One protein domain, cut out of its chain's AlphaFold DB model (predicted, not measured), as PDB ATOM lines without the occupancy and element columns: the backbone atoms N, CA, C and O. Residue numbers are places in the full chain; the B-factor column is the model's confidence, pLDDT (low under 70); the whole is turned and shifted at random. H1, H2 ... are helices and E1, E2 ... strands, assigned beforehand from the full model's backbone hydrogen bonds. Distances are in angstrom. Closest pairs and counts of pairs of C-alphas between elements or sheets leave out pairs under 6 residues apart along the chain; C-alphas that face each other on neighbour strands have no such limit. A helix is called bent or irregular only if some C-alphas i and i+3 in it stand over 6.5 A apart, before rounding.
ATOM      1  N   ALA A  37     276.573 224.630 350.723       94.69
ATOM      2  CA  ALA A  37     276.996 223.687 349.701       94.69
ATOM      3  C   ALA A  37     278.460 223.933 349.315       94.69
ATOM      4  O   ALA A  37     278.945 225.063 349.351       94.69
ATOM      5  N   SER A  38     279.150 222.877 348.891       95.69
ATOM      6  CA  SER A  38     280.444 222.991 348.220       95.69
ATOM      7  C   SER A  38     280.413 222.280 346.877       95.69
ATOM      8  O   SER A  38     279.680 221.304 346.711       95.69
ATOM      9  N   ALA A  39     281.167 222.792 345.909       96.75
ATOM     10  CA  ALA A  39     281.181 222.309 344.536       96.75
ATOM     11  C   ALA A  39     282.566 222.443 343.901       96.75
ATOM     12  O   ALA A  39     283.323 223.355 344.233       96.75
ATOM     13  N   MET A  40     282.847 221.571 342.932       96.75
ATOM     14  CA  MET A  40     283.930 221.772 341.972       96.75
ATOM     15  C   MET A  40     283.383 222.560 340.784       96.75
ATOM     16  O   MET A  40     282.491 222.084 340.076       96.75
ATOM     17  N   VAL A  41     283.905 223.766 340.578       96.88
ATOM     18  CA  VAL A  41     283.386 224.737 339.605       96.88
ATOM     19  C   VAL A  41     284.453 225.193 338.618       96.88
ATOM     20  O   VAL A  41     285.642 225.035 338.882       96.88
ATOM     21  N   TYR A  42     284.031 225.790 337.508       95.31
ATOM     22  CA  TYR A  42     284.897 226.445 336.527       95.31
ATOM     23  C   TYR A  42     284.161 227.611 335.848       95.31
ATOM     24  O   TYR A  42     282.939 227.574 335.683       95.31
ATOM     25  N   SER A  43     284.902 228.661 335.484       93.94
ATOM     26  CA  SER A  43     284.392 229.833 334.750       93.94
ATOM     27  C   SER A  43     284.665 229.759 333.248       93.94
ATOM     28  O   SER A  43     283.946 230.367 332.464       93.94
ATOM     29  N   ASP A  44     285.678 228.987 332.850       91.25
ATOM     30  CA  ASP A  44     286.189 228.913 331.484       91.25
ATOM     31  C   ASP A  44     286.573 227.477 331.122       91.25
ATOM     32  O   ASP A  44     286.852 226.644 331.987       91.25
ATOM     33  N   TYR A  45     286.608 227.187 329.821       93.19
ATOM     34  CA  TYR A  45     287.065 225.891 329.329       93.19
ATOM     35  C   TYR A  45     288.582 225.747 329.457       93.19
ATOM     36  O   TYR A  45     289.332 226.692 329.217       93.19
ATOM     37  N   GLY A  46     289.056 224.536 329.743       92.19
ATOM     38  CA  GLY A  46     290.490 224.258 329.774       92.19
ATOM     39  C   GLY A  46     290.839 222.885 330.327       92.19
ATOM     40  O   GLY A  46     289.991 221.998 330.429       92.19
ATOM     41  N   GLN A  47     292.116 222.691 330.663       89.69
ATOM     42  CA  GLN A  47     292.538 221.464 331.335       89.69
ATOM     43  C   GLN A  47     291.924 221.413 332.739       89.69
ATOM     44  O   GLN A  47     292.055 222.403 333.463       89.69
ATOM     45  N   PRO A  48     291.280 220.303 333.148       87.50
ATOM     46  CA  PRO A  48     290.558 220.251 334.414       87.50
ATOM     47  C   PRO A  48     291.380 220.676 335.634       87.50
ATOM     48  O   PRO A  48     290.894 221.477 336.426       87.50
ATOM     49  N   SER A  49     292.639 220.246 335.753       86.56
ATOM     50  CA  SER A  49     293.528 220.683 336.841       86.56
ATOM     51  C   SER A  49     293.811 222.187 336.891       86.56
ATOM     52  O   SER A  49     294.160 222.697 337.956       86.56
ATOM     53  N   GLN A  50     293.650 222.901 335.776       91.06
ATOM     54  CA  GLN A  50     293.899 224.340 335.675       91.06
ATOM     55  C   GLN A  50     292.638 225.180 335.891       91.06
ATOM     56  O   GLN A  50     292.739 226.271 336.443       91.06
ATOM     57  N   VAL A  51     291.470 224.698 335.448       94.19
ATOM     58  CA  VAL A  51     290.226 225.492 335.456       94.19
ATOM     59  C   VAL A  51     289.259 225.121 336.572       94.19
ATOM     60  O   VAL A  51     288.448 225.957 336.968       94.19
ATOM     61  N   LEU A  52     289.325 223.889 337.090       95.00
ATOM     62  CA  LEU A  52     288.505 223.513 338.234       95.00
ATOM     63  C   LEU A  52     289.008 224.221 339.490       95.00
ATOM     64  O   LEU A  52     290.210 224.364 339.704       95.00
ATOM     65  N   ARG A  53     288.088 224.608 340.364       96.25
ATOM     66  CA  ARG A  53     288.390 225.079 341.716       96.25
ATOM     67  C   ARG A  53     287.265 224.718 342.668       96.25
ATOM     68  O   ARG A  53     286.134 224.480 342.243       96.25
ATOM     69  N   TRP A  54     287.572 224.700 343.951       96.00
ATOM     70  CA  TRP A  54     286.578 224.573 344.994       96.00
ATOM     71  C   TRP A  54     285.792 225.874 345.146       96.00
ATOM     72  O   TRP A  54     286.331 226.979 345.039       96.00
ATOM     73  N   HIS A  55     284.498 225.744 345.417       96.06
ATOM     74  CA  HIS A  55     283.627 226.867 345.731       96.06
ATOM     75  C   HIS A  55     282.632 226.483 346.812       96.06
ATOM     76  O   HIS A  55     282.048 225.402 346.761       96.06
ATOM     77  N   SER A  56     282.435 227.373 347.782       95.56
ATOM     78  CA  SER A  56     281.487 227.202 348.882       95.56
ATOM     79  C   SER A  56     280.448 228.313 348.823       95.56
ATOM     80  O   SER A  56     280.804 229.481 348.676       95.56
ATOM     81  N   TYR A  57     279.169 227.962 348.915       93.81
ATOM     82  CA  TYR A  57     278.062 228.907 348.778       93.81
ATOM     83  C   TYR A  57     276.847 228.444 349.585       93.81
ATOM     84  O   TYR A  57     276.669 227.256 349.839       93.81
ATOM     85  N   LEU A  58     275.990 229.381 349.987       93.00
ATOM     86  CA  LEU A  58     274.699 229.048 350.592       93.00
ATOM     87  C   LEU A  58     273.702 228.668 349.500       93.00
ATOM     88  O   LEU A  58     273.633 229.342 348.468       93.00
ATOM     89  N   LEU A  59     272.903 227.626 349.733       92.19
ATOM     90  CA  LEU A  59     271.778 227.337 348.850       92.19
ATOM     91  C   LEU A  59     270.786 228.519 348.841       92.19
ATOM     92  O   LEU A  59     270.593 229.185 349.868       92.19
ATOM     93  N   PRO A  60     270.125 228.786 347.700       91.00
ATOM     94  CA  PRO A  60     269.023 229.735 347.670       91.00
ATOM     95  C   PRO A  60     267.889 229.279 348.601       91.00
ATOM     96  O   PRO A  60     267.847 228.139 349.066       91.00
ATOM     97  N   ALA A  61     266.974 230.199 348.909       89.81
ATOM     98  CA  ALA A  61     265.740 229.839 349.595       89.81
ATOM     99  C   ALA A  61     264.930 228.863 348.728       89.81
ATOM    100  O   ALA A  61     264.945 228.979 347.501       89.81
ATOM    101  N   LEU A  62     264.182 227.959 349.365       90.50
ATOM    102  CA  LEU A  62     263.146 227.211 348.654       90.50
ATOM    103  C   LEU A  62     262.148 228.193 348.029       90.50
ATOM    104  O   LEU A  62     261.870 229.256 348.572       90.50
ATOM    105  N   THR A  63     261.604 227.811 346.890       93.31
ATOM    106  CA  THR A  63     260.455 228.433 346.224       93.31
ATOM    107  C   THR A  63     259.387 227.361 346.058       93.31
ATOM    108  O   THR A  63     259.651 226.185 346.296       93.31
ATOM    109  N   SER A  64     258.178 227.729 345.632       94.31
ATOM    110  CA  SER A  64     257.070 226.773 345.514       94.31
ATOM    111  C   SER A  64     257.357 225.584 344.589       94.31
ATOM    112  O   SER A  64     256.779 224.527 344.789       94.31
ATOM    113  N   ASP A  65     258.220 225.742 343.587       95.81
ATOM    114  CA  ASP A  65     258.507 224.765 342.529       95.81
ATOM    115  C   ASP A  65     259.895 224.107 342.632       95.81
ATOM    116  O   ASP A  65     260.242 223.256 341.805       95.81
ATOM    117  N   THR A  66     260.701 224.487 343.626       95.44
ATOM    118  CA  THR A  66     262.070 223.985 343.780       95.44
ATOM    119  C   THR A  66     262.174 222.887 344.827       95.44
ATOM    120  O   THR A  66     261.357 222.747 345.737       95.44
ATOM    121  N   VAL A  67     263.224 222.087 344.689       97.25
ATOM    122  CA  VAL A  67     263.645 221.097 345.672       97.25
ATOM    123  C   VAL A  67     265.089 221.355 346.067       97.25
ATOM    124  O   VAL A  67     265.892 221.839 345.265       97.25
ATOM    125  N   HIS A  68     265.426 221.007 347.304       97.44
ATOM    126  CA  HIS A  68     266.810 220.871 347.736       97.44
ATOM    127  C   HIS A  68     267.179 219.396 347.732       97.44
ATOM    128  O   HIS A  68     266.440 218.562 348.260       97.44
ATOM    129  N   VAL A  69     268.347 219.086 347.181       97.81
ATOM    130  CA  VAL A  69     268.875 217.727 347.136       97.81
ATOM    131  C   VAL A  69     270.259 217.657 347.761       97.81
ATOM    132  O   VAL A  69     271.038 218.611 347.701       97.81
ATOM    133  N   LYS A  70     270.573 216.498 348.329       97.38
ATOM    134  CA  LYS A  70     271.896 216.121 348.820       97.38
ATOM    135  C   LYS A  70     272.467 215.040 347.915       97.38
ATOM    136  O   LYS A  70     271.879 213.969 347.799       97.38
ATOM    137  N   PHE A  71     273.611 215.292 347.292       97.44
ATOM    138  CA  PHE A  71     274.281 214.278 346.478       97.44
ATOM    139  C   PHE A  71     274.899 213.203 347.374       97.44
ATOM    140  O   PHE A  71     275.557 213.508 348.370       97.44
ATOM    141  N   LEU A  72     274.687 211.940 347.012       95.25
ATOM    142  CA  LEU A  72     275.204 210.780 347.741       95.25
ATOM    143  C   LEU A  72     276.503 210.270 347.106       95.25
ATOM    144  O   LEU A  72     277.445 209.906 347.809       95.25
ATOM    145  N   ALA A  73     276.559 210.254 345.772       94.50
ATOM    146  CA  ALA A  73     277.742 209.902 344.996       94.50
ATOM    147  C   ALA A  73     277.638 210.443 343.564       94.50
ATOM    148  O   ALA A  73     276.543 210.482 342.994       94.50
ATOM    149  N   SER A  74     278.789 210.800 342.989       95.12
ATOM    150  CA  SER A  74     278.911 211.266 341.603       95.12
ATOM    151  C   SER A  74     280.178 210.681 340.960       95.12
ATOM    152  O   SER A  74     281.270 210.869 341.510       95.12
ATOM    153  N   PRO A  75     280.077 209.956 339.831       92.88
ATOM    154  CA  PRO A  75     281.246 209.469 339.108       92.88
ATOM    155  C   PRO A  75     281.953 210.582 338.326       92.88
ATOM    156  O   PRO A  75     281.419 211.674 338.111       92.88
ATOM    157  N   ILE A  76     283.169 210.268 337.882       90.00
ATOM    158  CA  ILE A  76     283.944 211.052 336.923       90.00
ATOM    159  C   ILE A  76     284.019 210.256 335.618       90.00
ATOM    160  O   ILE A  76     284.707 209.239 335.532       90.00
ATOM    161  N   ASN A  77     283.324 210.738 334.590       87.44
ATOM    162  CA  ASN A  77     283.269 210.133 333.266       87.44
ATOM    163  C   ASN A  77     284.118 210.920 332.245       87.44
ATOM    164  O   ASN A  77     284.272 212.140 332.361       87.44
ATOM    165  N   PRO A  78     284.582 210.286 331.148       84.00
ATOM    166  CA  PRO A  78     285.282 210.991 330.068       84.00
ATOM    167  C   PRO A  78     284.481 212.150 329.449       84.00
ATOM    168  O   PRO A  78     285.061 213.122 328.969       84.00
ATOM    169  N   ALA A  79     283.146 212.066 329.448       86.25
ATOM    170  CA  ALA A  79     282.282 213.144 328.968       86.25
ATOM    171  C   ALA A  79     282.371 214.404 329.848       86.25
ATOM    172  O   ALA A  79     282.355 215.507 329.306       86.25
ATOM    173  N   ASP A  80     282.536 214.249 331.167       90.06
ATOM    174  CA  ASP A  80     282.675 215.371 332.104       90.06
ATOM    175  C   ASP A  80     283.950 216.163 331.805       90.06
ATOM    176  O   ASP A  80     283.922 217.384 331.663       90.06
ATOM    177  N   VAL A  81     285.056 215.444 331.602       88.94
ATOM    178  CA  VAL A  81     286.337 216.022 331.183       88.94
ATOM    179  C   VAL A  81     286.189 216.768 329.865       88.94
ATOM    180  O   VAL A  81     286.605 217.918 329.755       88.94
ATOM    181  N   ASN A  82     285.623 216.113 328.846       88.69
ATOM    182  CA  ASN A  82     285.491 216.718 327.523       88.69
ATOM    183  C   ASN A  82     284.616 217.980 327.577       88.69
ATOM    184  O   ASN A  82     284.849 218.913 326.810       88.69
ATOM    185  N   MET A  83     283.621 218.018 328.468       91.56
ATOM    186  CA  MET A  83     282.776 219.191 328.688       91.56
ATOM    187  C   MET A  83     283.579 220.341 329.307       91.56
ATOM    188  O   MET A  83     283.537 221.445 328.769       91.56
ATOM    189  N   ILE A  84     284.385 220.068 330.339       92.12
ATOM    190  CA  ILE A  84     285.292 221.052 330.963       92.12
ATOM    191  C   ILE A  84     286.342 221.562 329.961       92.12
ATOM    192  O   ILE A  84     286.640 222.750 329.914       92.12
ATOM    193  N   GLN A  85     286.857 220.695 329.087       91.44
ATOM    194  CA  GLN A  85     287.796 221.070 328.022       91.44
ATOM    195  C   GLN A  85     287.135 221.835 326.859       91.44
ATOM    196  O   GLN A  85     287.827 222.276 325.945       91.44
ATOM    197  N   GLY A  86     285.803 221.959 326.840       90.88
ATOM    198  CA  GLY A  86     285.051 222.585 325.747       90.88
ATOM    199  C   GLY A  86     284.944 221.735 324.475       90.88
ATOM    200  O   GLY A  86     284.359 222.182 323.486       90.88
ATOM    201  N   ALA A  87     285.452 220.500 324.509       88.38
ATOM    202  CA  ALA A  87     285.478 219.542 323.405       88.38
ATOM    203  C   ALA A  87     284.200 218.684 323.298       88.38
ATOM    204  O   ALA A  87     284.087 217.859 322.393       88.38
ATOM    205  N   TYR A  88     283.239 218.859 324.211       88.06
ATOM    206  CA  TYR A  88     281.952 218.165 324.172       88.06
ATOM    207  C   TYR A  88     280.854 219.000 323.475       88.06
ATOM    208  O   TYR A  88     280.871 220.238 323.582       88.06
ATOM    209  N   PRO A  89     279.896 218.362 322.762       86.25
ATOM    210  CA  PRO A  89     278.810 219.073 322.081       86.25
ATOM    211  C   PRO A  89     277.824 219.764 323.028       86.25
ATOM    212  O   PRO A  89     277.356 220.856 322.718       86.25
ATOM    213  N   ILE A  90     277.524 219.156 324.183       85.44
ATOM    214  CA  ILE A  90     276.716 219.805 325.225       85.44
ATOM    215  C   ILE A  90     277.609 220.784 325.975       85.44
ATOM    216  O   ILE A  90     278.681 220.411 326.457       85.44
ATOM    217  N   LYS A  91     277.156 222.034 326.057       85.38
ATOM    218  CA  LYS A  91     277.815 223.086 326.827       85.38
ATOM    219  C   LYS A  91     277.262 223.100 328.252       85.38
ATOM    220  O   LYS A  91     276.065 222.867 328.421       85.38
ATOM    221  N   PRO A  92     278.112 223.327 329.263       82.81
ATOM    222  CA  PRO A  92     277.659 223.430 330.637       82.81
ATOM    223  C   PRO A  92     276.736 224.631 330.816       82.81
ATOM    224  O   PRO A  92     276.899 225.666 330.162       82.81
ATOM    225  N   THR A  93     275.794 224.496 331.742       83.44
ATOM    226  CA  THR A  93     274.967 225.621 332.168       83.44
ATOM    227  C   THR A  93     275.720 226.406 333.235       83.44
ATOM    228  O   THR A  93     276.189 225.838 334.222       83.44
ATOM    229  N   PHE A  94     275.850 227.712 333.025       84.25
ATOM    230  CA  PHE A  94     276.392 228.622 334.025       84.25
ATOM    231  C   PHE A  94     275.258 229.104 334.922       84.25
ATOM    232  O   PHE A  94     274.211 229.540 334.436       84.25
ATOM    233  N   HIS A  95     275.465 228.989 336.229       84.38
ATOM    234  CA  HIS A  95     274.497 229.370 337.245       84.38
ATOM    235  C   HIS A  95     275.111 230.381 338.205       84.38
ATOM    236  O   HIS A  95     276.302 230.333 338.511       84.38
ATOM    237  N   GLN A  96     274.259 231.245 338.752       87.88
ATOM    238  CA  GLN A  96     274.628 232.100 339.868       87.88
ATOM    239  C   GLN A  96     274.801 231.235 341.131       87.88
ATOM    240  O   GLN A  96     273.818 230.778 341.718       87.88
ATOM    241  N   LEU A  97     276.047 230.985 341.537       89.31
ATOM    242  CA  LEU A  97     276.411 230.212 342.728       89.31
ATOM    243  C   LEU A  97     277.047 231.145 343.759       89.31
ATOM    244  O   LEU A  97     278.248 231.420 343.734       89.31
ATOM    245  N   GLY A  98     276.217 231.658 344.669       86.75
ATOM    246  CA  GLY A  98     276.603 232.791 345.506       86.75
ATOM    247  C   GLY A  98     276.703 234.057 344.656       86.75
ATOM    248  O   GLY A  98     275.761 234.389 343.939       86.75
ATOM    249  N   ASP A  99     277.843 234.741 344.710       87.38
ATOM    250  CA  ASP A  99     278.057 236.018 344.012       87.38
ATOM    251  C   ASP A  99     278.731 235.856 342.635       87.38
ATOM    252  O   ASP A  99     278.970 236.839 341.937       87.38
ATOM    253  N   GLU A 100     278.978 234.619 342.195       91.69
ATOM    254  CA  GLU A 100     279.674 234.317 340.942       91.69
ATOM    255  C   GLU A 100     278.808 233.509 339.965       91.69
ATOM    256  O   GLU A 100     278.012 232.662 340.372       91.69
ATOM    257  N   ASN A 101     279.005 233.735 338.663       92.44
ATOM    258  CA  ASN A 101     278.386 232.948 337.598       92.44
ATOM    259  C   ASN A 101     279.335 231.825 337.156       92.44
ATOM    260  O   ASN A 101     280.363 232.088 336.530       92.44
ATOM    261  N   LEU A 102     279.009 230.582 337.504       95.06
ATOM    262  CA  LEU A 102     279.924 229.443 337.439       95.06
ATOM    263  C   LEU A 102     279.229 228.200 336.880       95.06
ATOM    264  O   LEU A 102     278.038 227.983 337.109       95.06
ATOM    265  N   ALA A 103     279.988 227.345 336.198       95.50
ATOM    266  CA  ALA A 103     279.563 225.994 335.860       95.50
ATOM    267  C   ALA A 103     280.043 225.007 336.933       95.50
ATOM    268  O   ALA A 103     281.166 225.118 337.425       95.50
ATOM    269  N   VAL A 104     279.216 224.017 337.280       96.56
ATOM    270  CA  VAL A 104     279.597 222.908 338.174       96.56
ATOM    271  C   VAL A 104     280.028 221.708 337.329       96.56
ATOM    272  O   VAL A 104     279.393 221.391 336.324       96.56
ATOM    273  N   GLY A 105     281.108 221.029 337.723       95.19
ATOM    274  CA  GLY A 105     281.571 219.807 337.060       95.19
ATOM    275  C   GLY A 105     280.630 218.609 337.257       95.19
ATOM    276  O   GLY A 105     279.826 218.578 338.187       95.19
ATOM    277  N   GLY A 106     280.758 217.600 336.392       93.19
ATOM    278  CA  GLY A 106     280.020 216.336 336.489       93.19
ATOM    279  C   GLY A 106     278.613 216.358 335.884       93.19
ATOM    280  O   GLY A 106     277.869 217.325 336.020       93.19
ATOM    281  N   ASN A 107     278.234 215.268 335.221       91.88
ATOM    282  CA  ASN A 107     276.926 215.118 334.572       91.88
ATOM    283  C   ASN A 107     276.045 214.026 335.179       91.88
ATOM    284  O   ASN A 107     274.853 213.960 334.882       91.88
ATOM    285  N   GLU A 108     276.628 213.159 335.995       93.94
ATOM    286  CA  GLU A 108     275.993 211.952 336.502       93.94
ATOM    287  C   GLU A 108     276.157 211.863 338.028       93.94
ATOM    288  O   GLU A 108     277.101 212.415 338.597       93.94
ATOM    289  N   GLY A 109     275.201 211.223 338.699       95.00
ATOM    290  CA  GLY A 109     275.193 211.026 340.142       95.00
ATOM    291  C   GLY A 109     273.818 210.608 340.656       95.00
ATOM    292  O   GLY A 109     272.842 210.567 339.907       95.00
ATOM    293  N   VAL A 110     273.744 210.326 341.953       97.25
ATOM    294  CA  VAL A 110     272.481 210.095 342.666       97.25
ATOM    295  C   VAL A 110     272.390 211.043 343.851       97.25
ATOM    296  O   VAL A 110     273.374 211.263 344.567       97.25
ATOM    297  N   ALA A 111     271.207 211.605 344.054       97.81
ATOM    298  CA  ALA A 111     270.921 212.514 345.148       97.81
ATOM    299  C   ALA A 111     269.659 212.088 345.903       97.81
ATOM    300  O   ALA A 111     268.851 211.311 345.404       97.81
ATOM    301  N   GLU A 112     269.503 212.596 347.115       97.75
ATOM    302  CA  GLU A 112     268.313 212.437 347.946       97.75
ATOM    303  C   GLU A 112     267.636 213.797 348.114       97.75
ATOM    304  O   GLU A 112     268.307 214.798 348.377       97.75
ATOM    305  N   VAL A 113     266.316 213.847 347.960       98.06
ATOM    306  CA  VAL A 113     265.527 215.057 348.214       98.06
ATOM    307  C   VAL A 113     265.484 215.316 349.717       98.06
ATOM    308  O   VAL A 113     264.978 214.498 350.477       98.06
ATOM    309  N   ILE A 114     265.979 216.474 350.152       97.62
ATOM    310  CA  ILE A 114     266.019 216.862 351.572       97.62
ATOM    311  C   ILE A 114     264.991 217.938 351.929       97.62
ATOM    312  O   ILE A 114     264.671 218.106 353.104       97.62
ATOM    313  N   ALA A 115     264.462 218.668 350.943       96.12
ATOM    314  CA  ALA A 115     263.363 219.607 351.143       96.12
ATOM    315  C   ALA A 115     262.616 219.881 349.830       96.12
ATOM    316  O   ALA A 115     263.209 219.805 348.752       96.12
ATOM    317  N   THR A 116     261.335 220.235 349.925       97.00
ATOM    318  CA  THR A 116     260.464 220.525 348.780       97.00
ATOM    319  C   THR A 116     259.731 221.846 348.991       97.00
ATOM    320  O   THR A 116     259.371 222.192 350.118       97.00
ATOM    321  N   GLY A 117     259.518 222.583 347.906       94.50
ATOM    322  CA  GLY A 117     258.552 223.671 347.834       94.50
ATOM    323  C   GLY A 117     257.112 223.176 347.951       94.50
ATOM    324  O   GLY A 117     256.812 222.028 347.624       94.50
ATOM    325  N   ASP A 118     256.207 224.057 348.373       93.50
ATOM    326  CA  ASP A 118     254.805 223.714 348.659       93.50
ATOM    327  C   ASP A 118     253.985 223.361 347.401       93.50
ATOM    328  O   ASP A 118     252.888 222.820 347.512       93.50
ATOM    329  N   GLY A 119     254.488 223.688 346.208       94.44
ATOM    330  CA  GLY A 119     253.886 223.356 344.914       94.44
ATOM    331  C   GLY A 119     254.526 222.149 344.221       94.44
ATOM    332  O   GLY A 119     254.225 221.895 343.054       94.44
ATOM    333  N   VAL A 120     255.429 221.426 344.892       96.88
ATOM    334  CA  VAL A 120     256.073 220.227 344.344       96.88
ATOM    335  C   VAL A 120     255.296 218.978 344.759       96.88
ATOM    336  O   VAL A 120     255.432 218.499 345.879       96.88
ATOM    337  N   ASP A 121     254.545 218.405 343.815       95.50
ATOM    338  CA  ASP A 121     253.821 217.136 344.013       95.50
ATOM    339  C   ASP A 121     254.562 215.916 343.432       95.50
ATOM    340  O   ASP A 121     254.253 214.769 343.748       95.50
ATOM    341  N   SER A 122     255.532 216.142 342.538       95.31
ATOM    342  CA  SER A 122     256.209 215.072 341.793       95.31
ATOM    343  C   SER A 122     257.318 214.363 342.570       95.31
ATOM    344  O   SER A 122     257.787 213.318 342.123       95.31
ATOM    345  N   LEU A 123     257.780 214.954 343.672       97.12
ATOM    346  CA  LEU A 123     258.887 214.481 344.505       97.12
ATOM    347  C   LEU A 123     258.576 214.779 345.971       97.12
ATOM    348  O   LEU A 123     257.961 215.797 346.278       97.12
ATOM    349  N   LYS A 124     259.056 213.929 346.878       96.31
ATOM    350  CA  LYS A 124     258.967 214.130 348.331       96.31
ATOM    351  C   LYS A 124     260.324 213.948 349.001       96.31
ATOM    352  O   LYS A 124     261.222 213.308 348.459       96.31
ATOM    353  N   VAL A 125     260.461 214.497 350.206       97.00
ATOM    354  CA  VAL A 125     261.650 214.297 351.048       97.00
ATOM    355  C   VAL A 125     261.925 212.799 351.239       97.00
ATOM    356  O   VAL A 125     261.004 212.027 351.503       97.00
ATOM    357  N   GLY A 126     263.190 212.405 351.090       95.81
ATOM    358  CA  GLY A 126     263.660 211.020 351.125       95.81
ATOM    359  C   GLY A 126     263.651 210.307 349.768       95.81
ATOM    360  O   GLY A 126     264.246 209.237 349.651       95.81
ATOM    361  N   ASP A 127     263.027 210.876 348.729       97.00
ATOM    362  CA  ASP A 127     263.108 210.300 347.385       97.00
ATOM    363  C   ASP A 127     264.554 210.343 346.870       97.00
ATOM    364  O   ASP A 127     265.227 211.376 346.928       97.00
ATOM    365  N   GLN A 128     265.016 209.223 346.310       97.38
ATOM    366  CA  GLN A 128     266.271 209.180 345.566       97.38
ATOM    367  C   GLN A 128     266.027 209.593 344.116       97.38
ATOM    368  O   GLN A 128     265.119 209.094 343.450       97.38
ATOM    369  N   VAL A 129     266.854 210.503 343.616       97.75
ATOM    370  CA  VAL A 129     266.707 211.112 342.297       97.75
ATOM    371  C   VAL A 129     268.013 211.085 341.517       97.75
ATOM    372  O   VAL A 129     269.113 211.079 342.075       97.75
ATOM    373  N   VAL A 130     267.871 211.109 340.197       97.06
ATOM    374  CA  VAL A 130     268.949 211.364 339.239       97.06
ATOM    375  C   VAL A 130     268.608 212.600 338.413       97.06
ATOM    376  O   VAL A 130     267.478 213.086 338.424       97.06
ATOM    377  N   MET A 131     269.579 213.120 337.674       94.75
ATOM    378  CA  MET A 131     269.410 214.342 336.895       94.75
ATOM    379  C   MET A 131     268.522 214.069 335.681       94.75
ATOM    380  O   MET A 131     268.762 213.130 334.916       94.75
ATOM    381  N   ALA A 132     267.501 214.900 335.479       93.00
ATOM    382  CA  ALA A 132     266.587 214.784 334.350       93.00
ATOM    383  C   ALA A 132     267.281 215.101 333.018       93.00
ATOM    384  O   ALA A 132     266.920 214.517 332.003       93.00
ATOM    385  N   ASN A 133     268.318 215.942 333.020       88.44
ATOM    386  CA  ASN A 133     269.068 216.322 331.823       88.44
ATOM    387  C   ASN A 133     270.583 216.241 332.059       88.44
ATOM    388  O   ASN A 133     271.065 216.400 333.181       88.44
ATOM    389  N   THR A 134     271.345 216.019 330.985       87.88
ATOM    390  CA  THR A 134     272.808 216.186 330.990       87.88
ATOM    391  C   THR A 134     273.159 217.671 331.148       87.88
ATOM    392  O   THR A 134     272.419 218.529 330.675       87.88
ATOM    393  N   GLY A 135     274.289 217.990 331.781       87.81
ATOM    394  CA  GLY A 135     274.759 219.368 331.966       87.81
ATOM    395  C   GLY A 135     274.293 220.044 333.258       87.81
ATOM    396  O   GLY A 135     274.494 221.246 333.401       87.81
ATOM    397  N   TYR A 136     273.686 219.298 334.191       92.19
ATOM    398  CA  TYR A 136     273.206 219.840 335.471       92.19
ATOM    399  C   TYR A 136     274.335 220.247 336.434       92.19
ATOM    400  O   TYR A 136     274.166 221.176 337.221       92.19
ATOM    401  N   GLY A 137     275.473 219.544 336.414       95.25
ATOM    402  CA  GLY A 137     276.544 219.735 337.392       95.25
ATOM    403  C   GLY A 137     276.307 218.939 338.677       95.25
ATOM    404  O   GLY A 137     275.432 219.274 339.479       95.25
ATOM    405  N   THR A 138     277.073 217.873 338.890       96.06
ATOM    406  CA  THR A 138     276.841 216.886 339.965       96.06
ATOM    407  C   THR A 138     277.997 216.754 340.951       96.06
ATOM    408  O   THR A 138     277.853 216.108 341.989       96.06
ATOM    409  N   TRP A 139     279.144 217.373 340.681       96.50
ATOM    410  CA  TRP A 139     280.270 217.431 341.614       96.50
ATOM    411  C   TRP A 139     280.035 218.552 342.626       96.50
ATOM    412  O   TRP A 139     280.666 219.610 342.586       96.50
ATOM    413  N   ARG A 140     279.071 218.317 343.519       96.44
ATOM    414  CA  ARG A 140     278.690 219.202 344.621       96.44
ATOM    415  C   ARG A 140     278.018 218.428 345.746       96.44
ATOM    416  O   ARG A 140     277.459 217.367 345.504       96.44
ATOM    417  N   THR A 141     278.033 218.966 346.962       96.88
ATOM    418  CA  THR A 141     277.398 218.322 348.128       96.88
ATOM    419  C   THR A 141     275.881 218.445 348.116       96.88
ATOM    420  O   THR A 141     275.177 217.488 348.434       96.88
ATOM    421  N   HIS A 142     275.375 219.612 347.724       97.00
ATOM    422  CA  HIS A 142     273.950 219.900 347.641       97.00
ATOM    423  C   HIS A 142     273.638 220.757 346.424       97.00
ATOM    424  O   HIS A 142     274.509 221.457 345.905       97.00
ATOM    425  N   ALA A 143     272.377 220.733 346.008       95.69
ATOM    426  CA  ALA A 143     271.854 221.624 344.989       95.69
ATOM    427  C   ALA A 143     270.426 222.050 345.311       95.69
ATOM    428  O   ALA A 143     269.702 221.358 346.027       95.69
ATOM    429  N   ALA A 144     270.035 223.180 344.737       94.25
ATOM    430  CA  ALA A 144     268.664 223.647 344.690       94.25
ATOM    431  C   ALA A 144     268.289 223.870 343.223       94.25
ATOM    432  O   ALA A 144     269.109 224.371 342.450       94.25
ATOM    433  N   GLY A 145     267.078 223.492 342.839       94.31
ATOM    434  CA  GLY A 145     266.585 223.704 341.481       94.31
ATOM    435  C   GLY A 145     265.130 223.273 341.325       94.31
ATOM    436  O   GLY A 145     264.589 222.644 342.240       94.31
ATOM    437  N   PRO A 146     264.480 223.625 340.204       96.19
ATOM    438  CA  PRO A 146     263.134 223.169 339.889       96.19
ATOM    439  C   PRO A 146     263.006 221.651 340.028       96.19
ATOM    440  O   PRO A 146     263.896 220.908 339.615       96.19
ATOM    441  N   ALA A 147     261.874 221.163 340.540       96.88
ATOM    442  CA  ALA A 147     261.621 219.722 340.647       96.88
ATOM    443  C   ALA A 147     261.776 218.989 339.297       96.88
ATOM    444  O   ALA A 147     262.138 217.815 339.258       96.88
ATOM    445  N   SER A 148     261.552 219.690 338.179       95.88
ATOM    446  CA  SER A 148     261.708 219.171 336.817       95.88
ATOM    447  C   SER A 148     263.141 218.823 336.412       95.88
ATOM    448  O   SER A 148     263.298 218.057 335.457       95.88
ATOM    449  N   ASP A 149     264.149 219.359 337.106       95.62
ATOM    450  CA  ASP A 149     265.571 219.063 336.870       95.62
ATOM    451  C   ASP A 149     265.974 217.687 337.401       95.62
ATOM    452  O   ASP A 149     267.041 217.165 337.069       95.62
ATOM    453  N   PHE A 150     265.095 217.070 338.188       96.69
ATOM    454  CA  PHE A 150     265.307 215.782 338.814       96.69
ATOM    455  C   PHE A 150     264.284 214.769 338.309       96.69
ATOM    456  O   PHE A 150     263.132 215.076 337.999       96.69
ATOM    457  N   GLN A 151     264.726 213.525 338.212       96.19
ATOM    458  CA  GLN A 151     263.890 212.384 337.900       96.19
ATOM    459  C   GLN A 151     263.938 211.420 339.077       96.19
ATOM    460  O   GLN A 151     265.019 210.999 339.489       96.19
ATOM    461  N   LEU A 152     262.757 211.059 339.583       97.12
ATOM    462  CA  LEU A 152     262.606 210.003 340.575       97.12
ATOM    463  C   LEU A 152     263.249 208.718 340.052       97.12
ATOM    464  O   LEU A 152     262.924 208.251 338.954       97.12
ATOM    465  N   LEU A 153     264.166 208.166 340.840       96.12
ATOM    466  CA  LEU A 153     264.741 206.866 340.557       96.12
ATOM    467  C   LEU A 153     263.689 205.792 340.888       96.12
ATOM    468  O   LEU A 153     263.075 205.872 341.956       96.12
ATOM    469  N   PRO A 154     263.458 204.796 340.012       94.56
ATOM    470  CA  PRO A 154     262.579 203.685 340.345       94.56
ATOM    471  C   PRO A 154     263.022 202.982 341.626       94.56
ATOM    472  O   PRO A 154     264.195 203.035 342.006       94.56
ATOM    473  N   TYR A 155     262.080 202.302 342.282       89.50
ATOM    474  CA  TYR A 155     262.399 201.526 343.472       89.50
ATOM    475  C   TYR A 155     263.524 200.531 343.168       89.50
ATOM    476  O   TYR A 155     263.460 199.758 342.211       89.50
ATOM    477  N   ALA A 156     264.544 200.546 344.016       78.25
ATOM    478  CA  ALA A 156     265.648 199.609 343.980       78.25
ATOM    479  C   ALA A 156     265.684 198.871 345.315       78.25
ATOM    480  O   ALA A 156     265.522 199.497 346.361       78.25
ATOM    481  N   ALA A 157     265.920 197.559 345.283       78.19
ATOM    482  CA  ALA A 157     266.110 196.791 346.506       78.19
ATOM    483  C   ALA A 157     267.329 197.300 347.303       78.19
ATOM    484  O   ALA A 157     268.267 197.856 346.729       78.19
ATOM    485  N   ASP A 158     267.331 197.063 348.618       85.00
ATOM    486  CA  ASP A 158     268.354 197.571 349.547       85.00
ATOM    487  C   ASP A 158     269.785 197.126 349.202       85.00
ATOM    488  O   ASP A 158     270.754 197.773 349.591       85.00
ATOM    489  N   ASN A 159     269.932 196.031 348.447       89.50
ATOM    490  CA  ASN A 159     271.230 195.549 347.983       89.50
ATOM    491  C   ASN A 159     271.816 196.358 346.812       89.50
ATOM    492  O   ASN A 159     272.969 196.125 346.457       89.50
ATOM    493  N   VAL A 160     271.059 197.286 346.214       95.12
ATOM    494  CA  VAL A 160     271.569 198.188 345.175       95.12
ATOM    495  C   VAL A 160     272.201 199.409 345.831       95.12
ATOM    496  O   VAL A 160     271.519 200.261 346.412       95.12
ATOM    497  N   SER A 161     273.521 199.509 345.718       94.19
ATOM    498  CA  SER A 161     274.298 200.543 346.396       94.19
ATOM    499  C   SER A 161     274.062 201.944 345.809       94.19
ATOM    500  O   SER A 161     273.645 202.115 344.661       94.19
ATOM    501  N   ASN A 162     274.436 202.983 346.562       93.44
ATOM    502  CA  ASN A 162     274.478 204.347 346.027       93.44
ATOM    503  C   ASN A 162     275.486 204.503 344.878       93.44
ATOM    504  O   ASN A 162     275.318 205.398 344.060       93.44
ATOM    505  N   ILE A 163     276.504 203.645 344.789       92.88
ATOM    506  CA  ILE A 163     277.466 203.675 343.685       92.88
ATOM    507  C   ILE A 163     276.812 203.192 342.393       92.88
ATOM    508  O   ILE A 163     276.883 203.885 341.383       92.88
ATOM    509  N   GLN A 164     276.103 202.064 342.438       94.56
ATOM    510  CA  GLN A 164     275.347 201.559 341.291       94.56
ATOM    511  C   GLN A 164     274.285 202.561 340.826       94.56
ATOM    512  O   GLN A 164     274.130 202.792 339.629       94.56
ATOM    513  N   LYS A 165     273.583 203.196 341.771       95.44
ATOM    514  CA  LYS A 165     272.601 204.247 341.464       95.44
ATOM    515  C   LYS A 165     273.267 205.491 340.875       95.44
ATOM    516  O   LYS A 165     272.704 206.104 339.976       95.44
ATOM    517  N   ALA A 166     274.459 205.853 341.347       94.69
ATOM    518  CA  ALA A 166     275.188 207.010 340.846       94.69
ATOM    519  C   ALA A 166     275.699 206.823 339.418       94.69
ATOM    520  O   ALA A 166     275.824 207.819 338.731       94.69
ATOM    521  N   THR A 167     275.980 205.597 338.966       93.31
ATOM    522  CA  THR A 167     276.530 205.313 337.623       93.31
ATOM    523  C   THR A 167     275.484 204.823 336.619       93.31
ATOM    524  O   THR A 167     275.823 204.420 335.506       93.31
ATOM    525  N   ILE A 168     274.199 204.810 336.997       95.19
ATOM    526  CA  ILE A 168     273.154 204.133 336.222       95.19
ATOM    527  C   ILE A 168     272.788 204.848 334.917       95.19
ATOM    528  O   ILE A 168     272.419 204.191 333.941       95.19
ATOM    529  N   THR A 169     272.859 206.179 334.885       95.31
ATOM    530  CA  THR A 169     272.248 207.007 333.831       95.31
ATOM    531  C   THR A 169     273.069 207.102 332.550       95.31
ATOM    532  O   THR A 169     272.516 207.445 331.505       95.31
ATOM    533  N   VAL A 170     274.361 206.780 332.608       93.88
ATOM    534  CA  VAL A 170     275.278 206.860 331.471       93.88
ATOM    535  C   VAL A 170     275.690 205.462 331.027       93.88
ATOM    536  O   VAL A 170     275.243 205.012 329.968       93.88
ATOM    537  N   PRO A 350     280.488 198.345 339.301       84.88
ATOM    538  CA  PRO A 350     281.783 198.470 338.641       84.88
ATOM    539  C   PRO A 350     282.909 198.584 339.673       84.88
ATOM    540  O   PRO A 350     282.700 199.045 340.789       84.88
ATOM    541  N   LYS A 351     284.140 198.214 339.304       86.25
ATOM    542  CA  LYS A 351     285.306 198.537 340.140       86.25
ATOM    543  C   LYS A 351     285.519 200.049 340.144       86.25
ATOM    544  O   LYS A 351     285.714 200.636 339.077       86.25
ATOM    545  N   TRP A 352     285.553 200.644 341.331       87.25
ATOM    546  CA  TRP A 352     285.719 202.082 341.503       87.25
ATOM    547  C   TRP A 352     286.771 202.433 342.554       87.25
ATOM    548  O   TRP A 352     287.042 201.662 343.476       87.25
ATOM    549  N   THR A 353     287.339 203.629 342.419       85.75
ATOM    550  CA  THR A 353     288.246 204.233 343.400       85.75
ATOM    551  C   THR A 353     287.563 205.428 344.047       85.75
ATOM    552  O   THR A 353     287.030 206.294 343.349       85.75
ATOM    553  N   GLN A 354     287.580 205.485 345.381       87.00
ATOM    554  CA  GLN A 354     287.055 206.635 346.109       87.00
ATOM    555  C   GLN A 354     287.927 207.863 345.862       87.00
ATOM    556  O   GLN A 354     289.143 207.805 346.033       87.00
ATOM    557  N   VAL A 355     287.291 208.979 345.522       87.19
ATOM    558  CA  VAL A 355     287.933 210.294 345.502       87.19
ATOM    559  C   VAL A 355     287.564 211.029 346.782       87.19
ATOM    560  O   VAL A 355     286.385 211.101 347.144       87.19
ATOM    561  N   GLU A 356     288.565 211.546 347.488       88.25
ATOM    562  CA  GLU A 356     288.326 212.422 348.631       88.25
ATOM    563  C   GLU A 356     287.679 213.732 348.169       88.25
ATOM    564  O   GLU A 356     288.042 214.297 347.140       88.25
ATOM    565  N   TRP A 357     286.709 214.228 348.938       90.50
ATOM    566  CA  TRP A 357     285.976 215.442 348.590       90.50
ATOM    567  C   TRP A 357     286.747 216.707 348.999       90.50
ATOM    568  O   TRP A 357     286.390 217.390 349.958       90.50
ATOM    569  N   ASN A 358     287.834 216.983 348.278       90.31
ATOM    570  CA  ASN A 358     288.641 218.201 348.361       90.31
ATOM    571  C   ASN A 358     289.150 218.605 346.965       90.31
ATOM    572  O   ASN A 358     289.029 217.837 346.007       90.31
ATOM    573  N   GLU A 359     289.677 219.825 346.835       91.38
ATOM    574  CA  GLU A 359     290.070 220.381 345.537       91.38
ATOM    575  C   GLU A 359     291.173 219.557 344.862       91.38
ATOM    576  O   GLU A 359     291.056 219.202 343.687       91.38
ATOM    577  N   GLU A 360     292.234 219.241 345.603       91.50
ATOM    578  CA  GLU A 360     293.426 218.572 345.096       91.50
ATOM    579  C   GLU A 360     293.114 217.155 344.606       91.50
ATOM    580  O   GLU A 360     293.460 216.798 343.477       91.50
ATOM    581  N   ALA A 361     292.413 216.360 345.419       89.81
ATOM    582  CA  ALA A 361     292.036 214.992 345.082       89.81
ATOM    583  C   ALA A 361     291.068 214.952 343.894       89.81
ATOM    584  O   ALA A 361     291.225 214.106 343.012       89.81
ATOM    585  N   MET A 362     290.114 215.887 343.816       90.75
ATOM    586  CA  MET A 362     289.212 215.990 342.667       90.75
ATOM    587  C   MET A 362     289.976 216.331 341.387       90.75
ATOM    588  O   MET A 362     289.811 215.640 340.386       90.75
ATOM    589  N   LYS A 363     290.858 217.339 341.405       90.88
ATOM    590  CA  LYS A 363     291.700 217.681 340.244       90.88
ATOM    591  C   LYS A 363     292.544 216.493 339.789       90.88
ATOM    592  O   LYS A 363     292.566 216.172 338.602       90.88
ATOM    593  N   GLN A 364     293.188 215.811 340.735       87.56
ATOM    594  CA  GLN A 364     294.012 214.641 340.453       87.56
ATOM    595  C   GLN A 364     293.186 213.495 339.854       87.56
ATOM    596  O   GLN A 364     293.611 212.890 338.871       87.56
ATOM    597  N   ALA A 365     292.010 213.200 340.412       86.19
ATOM    598  CA  ALA A 365     291.139 212.140 339.917       86.19
ATOM    599  C   ALA A 365     290.603 212.440 338.513       86.19
ATOM    600  O   ALA A 365     290.534 211.537 337.682       86.19
ATOM    601  N   VAL A 366     290.270 213.700 338.218       85.19
ATOM    602  CA  VAL A 366     289.816 214.101 336.881       85.19
ATOM    603  C   VAL A 366     290.934 213.944 335.850       85.19
ATOM    604  O   VAL A 366     290.697 213.363 334.792       85.19
ATOM    605  N   ASP A 367     292.160 214.366 336.165       81.50
ATOM    606  CA  ASP A 367     293.311 214.179 335.273       81.50
ATOM    607  C   ASP A 367     293.647 212.687 335.076       81.50
ATOM    608  O   ASP A 367     293.926 212.235 333.960       81.50
ATOM    609  N   GLN A 368     293.567 211.887 336.145       75.94
ATOM    610  CA  GLN A 368     293.810 210.443 336.089       75.94
ATOM    611  C   GLN A 368     292.716 209.672 335.352       75.94
ATOM    612  O   GLN A 368     293.048 208.720 334.642       75.94
ATOM    613  N   GLY A 369     291.449 210.087 335.451       65.88
ATOM    614  CA  GLY A 369     290.316 209.476 334.749       65.88
ATOM    615  C   GLY A 369     290.451 209.507 333.219       65.88
ATOM    616  O   GLY A 369     289.792 208.745 332.515       65.88
ATOM    617  N   ILE A 370     291.354 210.344 332.699       64.38
ATOM    618  CA  ILE A 370     291.687 210.474 331.273       64.38
ATOM    619  C   ILE A 370     292.935 209.649 330.913       64.38
ATOM    620  O   ILE A 370     293.190 209.360 329.741       64.38
ATOM    621  N   SER A 371     293.734 209.258 331.909       58.56
ATOM    622  CA  SER A 371     294.967 208.504 331.709       58.56
ATOM    623  C   SER A 371     294.673 207.032 331.392       58.56
ATOM    624  O   SER A 371     293.778 206.388 331.939       58.56
ATOM    625  N   GLY A 372     295.407 206.506 330.413       52.72
ATOM    626  CA  GLY A 372     294.964 205.469 329.484       52.72
ATOM    627  C   GLY A 372     294.730 204.043 329.987       52.72
ATOM    628  O   GLY A 372     294.855 203.154 329.151       52.72
ATOM    629  N   PHE A 373     294.353 203.790 331.241       52.25
ATOM    630  CA  PHE A 373     293.868 202.491 331.749       52.25
ATOM    631  C   PHE A 373     292.939 202.613 332.978       52.25
ATOM    632  O   PHE A 373     292.759 201.625 333.690       52.25
ATOM    633  N   ALA A 374     292.386 203.801 333.232       47.03
ATOM    634  CA  ALA A 374     291.681 204.142 334.464       47.03
ATOM    635  C   ALA A 374     290.497 203.215 334.810       47.03
ATOM    636  O   ALA A 374     289.685 202.860 333.954       47.03
ATOM    637  N   THR A 375     290.410 202.851 336.093       51.03
ATOM    638  CA  THR A 375     289.180 202.400 336.764       51.03
ATOM    639  C   THR A 375     288.201 203.570 336.886       51.03
ATOM    640  O   THR A 375     288.621 204.723 336.793       51.03
ATOM    641  N   GLU A 376     286.909 203.311 337.106       53.75
ATOM    642  CA  GLU A 376     285.979 204.410 337.396       53.75
ATOM    643  C   GLU A 376     286.407 205.125 338.689       53.75
ATOM    644  O   GLU A 376     286.726 204.491 339.695       53.75
ATOM    645  N   TYR A 377     286.436 206.455 338.668       55.72
ATOM    646  CA  TYR A 377     286.670 207.264 339.862       55.72
ATOM    647  C   TYR A 377     285.332 207.804 340.339       55.72
ATOM    648  O   TYR A 377     284.574 208.365 339.544       55.72
ATOM    649  N   ILE A 378     285.031 207.631 341.625       57.44
ATOM    650  CA  ILE A 378     283.750 208.057 342.189       57.44
ATOM    651  C   ILE A 378     283.989 208.922 343.416       57.44
ATOM    652  O   ILE A 378     284.576 208.491 344.412       57.44
ATOM    653  N   ALA A 379     283.495 210.155 343.340       49.09
ATOM    654  CA  ALA A 379     283.469 211.069 344.463       49.09
ATOM    655  C   ALA A 379     282.294 210.694 345.370       49.09
ATOM    656  O   ALA A 379     281.122 210.890 345.025       49.09
ATOM    657  N   LYS A 380     282.608 210.136 346.543       56.72
ATOM    658  CA  LYS A 380     281.640 210.027 347.637       56.72
ATOM    659  C   LYS A 380     281.615 211.361 348.364       56.72
ATOM    660  O   LYS A 380     282.614 211.769 348.956       56.72
ATOM    661  N   MET A 381     280.468 212.028 348.330       53.72
ATOM    662  CA  MET A 381     280.287 213.282 349.046       53.72
ATOM    663  C   MET A 381     280.169 212.953 350.537       53.72
ATOM    664  O   MET A 381     279.095 212.611 351.030       53.72
TER     665      MET A 381
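AT A GLANCE: This is residues 37 to 170 and 350 to 381 of the 502 residues of the protein "PKS_ER domain-containing protein" of Parasitella parasitica (UniProt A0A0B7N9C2). A long bent strand, E3, is the spine of a large, strongly twisted sheet: E6 and E8 pair with its first part on its two sides, E7 and then E9 carry the sheet on beyond E6, and E11 and then E10 extend it from the last part of E3. A smaller curled sheet, E2, E1, E5, E4, stands beside it, and H4 packs on both sheets at one end of the domain, with H1 and H2 near it, while the short helix H3 lies on the opposite face of the large sheet from H4, close to E3 and E6. The printed part has 166 residues with four named helices and eleven named strands, in the order E1 H1 E2 E3 H2 E4 E5 E6 E7 E8 E9 H3 E10 H4 E11. The small sheet is antiparallel, the large one is branched and mixed, and the class is mixed, helices and strands. The whole is compact, with a radius of gyration of the C-alphas of 15.2 A and spans of 46 by 41 by 28 A.

IN THESE COORDINATES: E1, residues 37 to 42, begins at C-alpha 37 (276.996, 223.687, 349.701) and is 15.6 A long. H1 is residues 48 to 51, and E2, residues 53 to 58, is 16.8 A long. E3, residues 66 to 76, measures 26.3 A from C-alpha 66 (262.070, 223.985, 343.780) and bends by 72 degrees at residue 72. H2 is residues 78 to 84, E4 is 95 to 97, and E5 is 100 to 104. E6, residues 110 to 116, is 17.0 A long; E7 is residues 128 to 131, E8 142 to 146, E9 150 to 152 and H3 162 to 166. After the cut come E10, residues 352 to 355, and H4, residues 359 to 369, 15.3 A long. E11, residues 376 to 380, ends at C-alpha 380 (281.640, 210.027, 347.637).

HOW THE PARTS SIT: In the branched sheet E3 has E6 on one side, beside residues 67 to 73, and E8 and E11 on the other side, beside residues 66 to 71 and 73 to 76. All three are antiparallel to E3, with N 70 and O 112 at 2.8 A, N 69 and O 143 at 2.9 A, and N 76 and O 377 at 2.9 A. E6 and E7 are a hairpin, with N 129 and O 111 at 2.8 A, and E9 is antiparallel to E7, with N 151 and O 130 at 2.8 A. E10, H4 and E11 form a strand-helix-strand unit, two parallel neighbour strands with a helix between, its crossover right-handed; N 353 and O 376 are 2.9 A apart. H4 is on this sheet at a height of 9.1 A, over E11 and along it at 7 degrees on the local plane; their closest C-alphas, of Ala 365 and Tyr 377, are 6.6 A apart. H3, on the opposite face, has a height of 4.8 A and only just lies over none of the strands, 2 of its 5 C-alphas falling on E3. In the curled sheet E2 and E4 are edge strands. E2 and E1 are antiparallel, with N 39 and O 55 at 2.9 A; E1 and E5 have N 42 and O 103 at 2.9 A; the hairpin E4 and E5 has N 97 and O 100 at 2.8 A. H4 is also on this sheet, and H1 only grazes it. H1 and H4 touch, the C-alphas of Ser 49 and Lys 363 being closest at 4.9 A. H2 is close to H4 but not clearly touching, with C-alphas 81 and 366 closest at 6.9 A, at a steep tilt of 52 degrees, opposite ways. In H2, H3 and H4 every O i to N i+4 pair is within hydrogen-bond range; H1 is too short for such a pair.

THE WHOLE: The two C-alphas farthest apart, of Asp 118 and Gly 372, are 48.1 A apart. Residues 171 to 349 are not printed, and C-alphas 170 and 350 are 12.8 A apart across the cut. Of the links that are printed whole, the one from E6 to E7 is long, with 11 residues. The mean pLDDT of the printed part is 89.4; residues 369 to 381, which include E11, are under 70.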